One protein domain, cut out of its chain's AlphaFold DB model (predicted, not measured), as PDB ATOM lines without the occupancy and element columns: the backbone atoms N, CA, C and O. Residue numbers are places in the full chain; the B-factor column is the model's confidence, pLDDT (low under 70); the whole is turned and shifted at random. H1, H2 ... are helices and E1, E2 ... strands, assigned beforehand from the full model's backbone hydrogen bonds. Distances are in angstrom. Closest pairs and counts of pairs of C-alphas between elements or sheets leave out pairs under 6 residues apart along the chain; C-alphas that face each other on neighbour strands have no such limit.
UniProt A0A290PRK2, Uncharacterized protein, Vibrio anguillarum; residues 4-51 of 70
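Overview. This is residues 4 to 51 of the 70 residues of an uncharacterized protein of Vibrio anguillarum (UniProt A0A290PRK2). The domain is a thin zigzag: helices H1 and H2 make a corner in one half, and a hairpin of strands, E1 and E2, makes the other end. Residues 4 to 12 of H1 stick out freely. The 48 printed residues hold two helices, then two antiparallel strands, class mixed; the whole is extended, radius of gyration of the C-alphas 15.3 A, spanning 51 by 20 by 11 A.

Along the chain. H1, residues 4 to 14, begins at C-alpha 4 (16.158, -27.963, 13.867) and measures 15.3 A. H2, residues 20 to 31, measures 17.0 A. E1 is residues 35 to 40, 14.5 A; E2, residues 46 to 50, 12.9 A, ends at C-alpha 50 (1.977, -53.371, 29.122).

Arrangement. H1 and H2 are close but not clearly touching, C-alphas of Ile 14 and Leu 23 closest at 7.6 A. They run opposite ways at a steep tilt of 69 degrees, only just short of about perpendicular. In both, every O i to N i+4 pair is within hydrogen-bond range. The closest C-alphas of H2 and E1, Arg 29 and Gly 36, are 7.2 A apart. In the hairpin E1 and E2, N 36 and O 49 are 2.7 A apart, within hydrogen-bond range. H1 is apart from both strands.

Size, cuts and confidence. C-alphas 4 and 43, the farthest apart, are 51.5 A apart. The printed part has no cut, and its three links are tight. Confidence is under 70 at residues 31 to 38, 45 to 46 and 48 to 51.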
ATOM      1  N   ASN A   4      17.073 -28.594  12.924       96.19
ATOM      2  CA  ASN A   4      16.158 -27.963  13.867       96.19
ATOM      3  C   ASN A   4      15.065 -28.933  14.344       96.19
ATOM      4  O   ASN A   4      14.816 -29.057  15.536       96.19
ATOM      5  N   GLU A   5      14.470 -29.703  13.430       93.69
ATOM      6  CA  GLU A   5      13.497 -30.747  13.782       93.69
ATOM      7  C   GLU A   5      14.105 -31.842  14.667       93.69
ATOM      8  O   GLU A   5      13.456 -32.340  15.589       93.69
ATOM      9  N   TYR A   6      15.348 -32.234  14.382       92.75
ATOM     10  CA  TYR A   6      16.068 -33.216  15.184       92.75
ATOM     11  C   TYR A   6      16.363 -32.687  16.593       92.75
ATOM     12  O   TYR A   6      16.138 -33.391  17.580       92.75
ATOM     13  N   PHE A   7      16.816 -31.439  16.691       94.25
ATOM     14  CA  PHE A   7      17.100 -30.767  17.953       94.25
ATOM     15  C   PHE A   7      15.842 -30.629  18.819       94.25
ATOM     16  O   PHE A   7      15.835 -31.062  19.972       94.25
ATOM     17  N   GLU A   8      14.746 -30.140  18.238       95.88
ATOM     18  CA  GLU A   8      13.437 -30.033  18.893       95.88
ATOM     19  C   GLU A   8      12.943 -31.381  19.419       95.88
ATOM     20  O   GLU A   8      12.421 -31.496  20.532       95.88
ATOM     21  N   LYS A   9      13.143 -32.447  18.638       91.38
ATOM     22  CA  LYS A   9      12.804 -33.802  19.066       91.38
ATOM     23  C   LYS A   9      13.599 -34.210  20.305       91.38
ATOM     24  O   LYS A   9      12.999 -34.755  21.228       91.38
ATOM     25  N   ILE A  10      14.907 -33.956  20.345       89.50
ATOM     26  CA  ILE A  10      15.737 -34.262  21.518       89.50
ATOM     27  C   ILE A  10      15.296 -33.433  22.725       89.50
ATOM     28  O   ILE A  10      15.090 -34.001  23.797       89.50
ATOM     29  N   GLN A  11      15.089 -32.124  22.559       93.81
ATOM     30  CA  GLN A  11      14.659 -31.260  23.661       93.81
ATOM     31  C   GLN A  11      13.353 -31.741  24.296       93.81
ATOM     32  O   GLN A  11      13.287 -31.859  25.517       93.81
ATOM     33  N   ARG A  12      12.353 -32.115  23.488       91.56
ATOM     34  CA  ARG A  12      11.077 -32.662  23.989       91.56
ATOM     35  C   ARG A  12      11.236 -33.969  24.764       91.56
ATOM     36  O   ARG A  12      10.428 -34.270  25.638       91.56
ATOM     37  N   GLN A  13      12.225 -34.786  24.408       88.62
ATOM     38  CA  GLN A  13      12.511 -36.034  25.116       88.62
ATOM     39  C   GLN A  13      13.183 -35.757  26.459       88.62
ATOM     40  O   GLN A  13      12.760 -36.315  27.468       88.62
ATOM     41  N   ILE A  14      14.170 -34.859  26.475       90.31
ATOM     42  CA  ILE A  14      14.875 -34.440  27.691       90.31
ATOM     43  C   ILE A  14      13.905 -33.770  28.668       90.31
ATOM     44  O   ILE A  14      13.866 -34.151  29.830       90.31
ATOM     45  N   SER A  15      13.058 -32.847  28.201       92.19
ATOM     46  CA  SER A  15      12.105 -32.122  29.055       92.19
ATOM     47  C   SER A  15      11.046 -33.016  29.705       92.19
ATOM     48  O   SER A  15      10.371 -32.594  30.639       92.19
ATOM     49  N   ARG A  16      10.841 -34.229  29.178       86.81
ATOM     50  CA  ARG A  16       9.846 -35.190  29.671       86.81
ATOM     51  C   ARG A  16      10.423 -36.167  30.699       86.81
ATOM     52  O   ARG A  16       9.649 -36.852  31.363       86.81
ATOM     53  N   ALA A  17      11.746 -36.260  30.809       90.38
ATOM     54  CA  ALA A  17      12.425 -37.169  31.720       90.38
ATOM     55  C   ALA A  17      12.945 -36.418  32.950       90.38
ATOM     56  O   ALA A  17      13.506 -35.334  32.834       90.38
ATOM     57  N   SER A  18      12.782 -37.014  34.129       90.44
ATOM     58  CA  SER A  18      13.330 -36.487  35.387       90.44
ATOM     59  C   SER A  18      14.804 -36.845  35.595       90.44
ATOM     60  O   SER A  18      15.479 -36.196  36.389       90.44
ATOM     61  N   SER A  19      15.307 -37.870  34.901       92.12
ATOM     62  CA  SER A  19      16.670 -38.390  35.044       92.12
ATOM     63  C   SER A  19      17.195 -39.018  33.747       92.12
ATOM     64  O   SER A  19      16.443 -39.286  32.802       92.12
ATOM     65  N   LEU A  20      18.505 -39.284  33.700       89.50
ATOM     66  CA  LEU A  20      19.124 -40.028  32.601       89.50
ATOM     67  C   LEU A  20      18.627 -41.481  32.568       89.50
ATOM     68  O   LEU A  20      18.377 -42.037  31.496       89.50
ATOM     69  N   GLU A  21      18.439 -42.083  33.737       88.94
ATOM     70  CA  GLU A  21      17.899 -43.426  33.909       88.94
ATOM     71  C   GLU A  21      16.509 -43.548  33.272       88.94
ATOM     72  O   GLU A  21      16.245 -44.520  32.555       88.94
ATOM     73  N   ASP A  22      15.652 -42.536  33.437       86.69
ATOM     74  CA  ASP A  22      14.317 -42.505  32.828       86.69
ATOM     75  C   ASP A  22      14.387 -42.528  31.294       86.69
ATOM     76  O   ASP A  22      13.626 -43.257  30.645       86.69
ATOM     77  N   LEU A  23      15.336 -41.796  30.696       88.25
ATOM     78  CA  LEU A  23      15.573 -41.821  29.248       88.25
ATOM     79  C   LEU A  23      16.034 -43.204  28.774       88.25
ATOM     80  O   LEU A  23      15.540 -43.707  27.759       88.25
ATOM     81  N   LEU A  24      16.949 -43.842  29.510       87.38
ATOM     82  CA  LEU A  24      17.455 -45.179  29.189       87.38
ATOM     83  C   LEU A  24      16.345 -46.234  29.254       87.38
ATOM     84  O   LEU A  24      16.221 -47.065  28.348       87.38
ATOM     85  N   VAL A  25      15.514 -46.192  30.295       84.31
ATOM     86  CA  VAL A  25      14.362 -47.090  30.447       84.31
ATOM     87  C   VAL A  25      13.354 -46.858  29.328       84.31
ATOM     88  O   VAL A  25      12.890 -47.819  28.711       84.31
ATOM     89  N   TRP A  26      13.038 -45.603  29.014       82.56
ATOM     90  CA  TRP A  26      12.091 -45.274  27.953       82.56
ATOM     91  C   TRP A  26      12.570 -45.759  26.578       82.56
ATOM     92  O   TRP A  26      11.804 -46.391  25.847       82.56
ATOM     93  N   ARG A  27      13.857 -45.576  26.259       83.38
ATOM     94  CA  ARG A  27      14.488 -46.109  25.039       83.38
ATOM     95  C   ARG A  27      14.397 -47.638  24.973       83.38
ATOM     96  O   ARG A  27      14.011 -48.174  23.936       83.38
ATOM     97  N   LYS A  28      14.693 -48.339  26.075       81.12
ATOM     98  CA  LYS A  28      14.554 -49.804  26.167       81.12
ATOM     99  C   LYS A  28      13.106 -50.256  25.950       81.12
ATOM    100  O   LYS A  28      12.886 -51.215  25.222       81.12
ATOM    101  N   ARG A  29      12.123 -49.540  26.517       77.12
ATOM    102  CA  ARG A  29      10.680 -49.822  26.365       77.12
ATOM    103  C   ARG A  29      10.166 -49.630  24.937       77.12
ATOM    104  O   ARG A  29       9.341 -50.414  24.480       77.12
ATOM    105  N   ILE A  30      10.651 -48.606  24.231       73.88
ATOM    106  CA  ILE A  30      10.327 -48.402  22.811       73.88
ATOM    107  C   ILE A  30      10.862 -49.566  21.972       73.88
ATOM    108  O   ILE A  30      10.140 -50.075  21.122       73.88
ATOM    109  N   ASN A  31      12.090 -50.023  22.240       66.94
ATOM    110  CA  ASN A  31      12.703 -51.123  21.488       66.94
ATOM    111  C   ASN A  31      11.966 -52.464  21.652       66.94
ATOM    112  O   ASN A  31      12.012 -53.286  20.745       66.94
ATOM    113  N   ILE A  32      11.274 -52.676  22.775       66.56
ATOM    114  CA  ILE A  32      10.410 -53.848  23.015       66.56
ATOM    115  C   ILE A  32       8.944 -53.608  22.618       66.56
ATOM    116  O   ILE A  32       8.095 -54.455  22.854       66.56
ATOM    117  N   GLY A  33       8.630 -52.475  21.981       61.16
ATOM    118  CA  GLY A  33       7.313 -52.228  21.394       61.16
ATOM    119  C   GLY A  33       6.199 -51.892  22.390       61.16
ATOM    120  O   GLY A  33       5.039 -52.130  22.071       61.16
ATOM    121  N   ILE A  34       6.508 -51.337  23.574       60.00
ATOM    122  CA  ILE A  34       5.555 -50.967  24.657       60.00
ATOM    123  C   ILE A  34       4.816 -52.168  25.290       60.00
ATOM    124  O   ILE A  34       4.502 -52.128  26.486       60.00
ATOM    125  N   ALA A  35       4.624 -53.250  24.536       61.69
ATOM    126  CA  ALA A  35       4.381 -54.594  25.020       61.69
ATOM    127  C   ALA A  35       5.622 -55.025  25.811       61.69
ATOM    128  O   ALA A  35       6.676 -55.324  25.263       61.69
ATOM    129  N   GLY A  36       5.550 -54.956  27.131       64.56
ATOM    130  CA  GLY A  36       6.592 -55.529  27.961       64.56
ATOM    131  C   GLY A  36       6.766 -57.020  27.730       64.56
ATOM    132  O   GLY A  36       5.984 -57.669  27.037       64.56
ATOM    133  N   LEU A  37       7.815 -57.567  28.341       68.75
ATOM    134  CA  LEU A  37       8.083 -58.998  28.267       68.75
ATOM    135  C   LEU A  37       6.877 -59.774  28.826       68.75
ATOM    136  O   LEU A  37       6.478 -59.508  29.963       68.75
ATOM    137  N   PRO A  38       6.283 -60.707  28.056       69.81
ATOM    138  CA  PRO A  38       5.197 -61.536  28.552       69.81
ATOM    139  C   PRO A  38       5.634 -62.318  29.790       69.81
ATOM    140  O   PRO A  38       6.768 -62.791  29.860       69.81
ATOM    141  N   TYR A  39       4.729 -62.490  30.751       70.88
ATOM    142  CA  TYR A  39       4.979 -63.310  31.937       70.88
ATOM    143  C   TYR A  39       4.111 -64.568  31.916       70.88
ATOM    144  O   TYR A  39       3.021 -64.585  31.342       70.88
ATOM    145  N   LYS A  40       4.595 -65.645  32.540       76.31
ATOM    146  CA  LYS A  40       3.836 -66.891  32.672       76.31
ATOM    147  C   LYS A  40       2.800 -66.729  33.785       76.31
ATOM    148  O   LYS A  40       3.166 -66.549  34.941       76.31
ATOM    149  N   ALA A  41       1.518 -66.799  33.443       72.06
ATOM    150  CA  ALA A  41       0.443 -66.853  34.424       72.06
ATOM    151  C   ALA A  41       0.395 -68.224  35.110       72.06
ATOM    152  O   ALA A  41       0.821 -69.236  34.550       72.06
ATOM    153  N   ASN A  42      -0.213 -68.271  36.297       72.12
ATOM    154  CA  ASN A  42      -0.347 -69.490  37.106       72.12
ATOM    155  C   ASN A  42      -1.004 -70.659  36.346       72.12
ATOM    156  O   ASN A  42      -0.738 -71.815  36.648       72.12
ATOM    157  N   LYS A  43      -1.822 -70.366  35.324       78.00
ATOM    158  CA  LYS A  43      -2.479 -71.362  34.461       78.00
ATOM    159  C   LYS A  43      -1.607 -71.871  33.299       78.00
ATOM    160  O   LYS A  43      -2.098 -72.587  32.440       78.00
ATOM    161  N   GLY A  44      -0.330 -71.489  33.235       75.44
ATOM    162  CA  GLY A  44       0.609 -71.935  32.200       75.44
ATOM    163  C   GLY A  44       0.596 -71.125  30.899       75.44
ATOM    164  O   GLY A  44       1.454 -71.355  30.051       75.44
ATOM    165  N   CYS A  45      -0.306 -70.154  30.746       67.44
ATOM    166  CA  CYS A  45      -0.360 -69.271  29.576       67.44
ATOM    167  C   CYS A  45       0.578 -68.063  29.729       67.44
ATOM    168  O   CYS A  45       0.745 -67.539  30.831       67.44
ATOM    169  N   LEU A  46       1.153 -67.584  28.621       69.88
ATOM    170  CA  LEU A  46       1.856 -66.299  28.586       69.88
ATOM    171  C   LEU A  46       0.839 -65.153  28.523       69.88
ATOM    172  O   LEU A  46      -0.059 -65.169  27.684       69.88
ATOM    173  N   VAL A  47       0.990 -64.157  29.394       71.94
ATOM    174  CA  VAL A  47       0.160 -62.946  29.431       71.94
ATOM    175  C   VAL A  47       0.997 -61.757  28.980       71.94
ATOM    176  O   VAL A  47       2.120 -61.566  29.452       71.94
ATOM    177  N   ALA A  48       0.454 -60.958  28.059       68.62
ATOM    178  CA  ALA A  48       1.104 -59.745  27.579       68.62
ATOM    179  C   ALA A  48       1.286 -58.738  28.726       68.62
ATOM    180  O   ALA A  48       0.355 -58.462  29.482       68.62
ATOM    181  N   HIS A  49       2.488 -58.176  28.846       65.31
ATOM    182  CA  HIS A  49       2.771 -57.097  29.786       65.31
ATOM    183  C   HIS A  49       2.620 -55.755  29.056       65.31
ATOM    184  O   HIS A  49       3.066 -55.629  27.922       65.31
ATOM    185  N   CYS A  50       2.042 -54.728  29.682       61.41
ATOM    186  CA  CYS A  50       1.977 -53.371  29.122       61.41
ATOM    187  C   CYS A  50       2.555 -52.391  30.145       61.41
ATOM    188  O   CYS A  50       2.094 -52.341  31.280       61.41
ATOM    189  N   TYR A  51       3.581 -51.621  29.765       59.03
ATOM    190  CA  TYR A  51       4.208 -50.647  30.679       59.03
ATOM    191  C   TYR A  51       3.428 -49.338  30.827       59.03
ATOM    192  O   TYR A  51       3.792 -48.501  31.654       59.03
TER     193      TYR A  51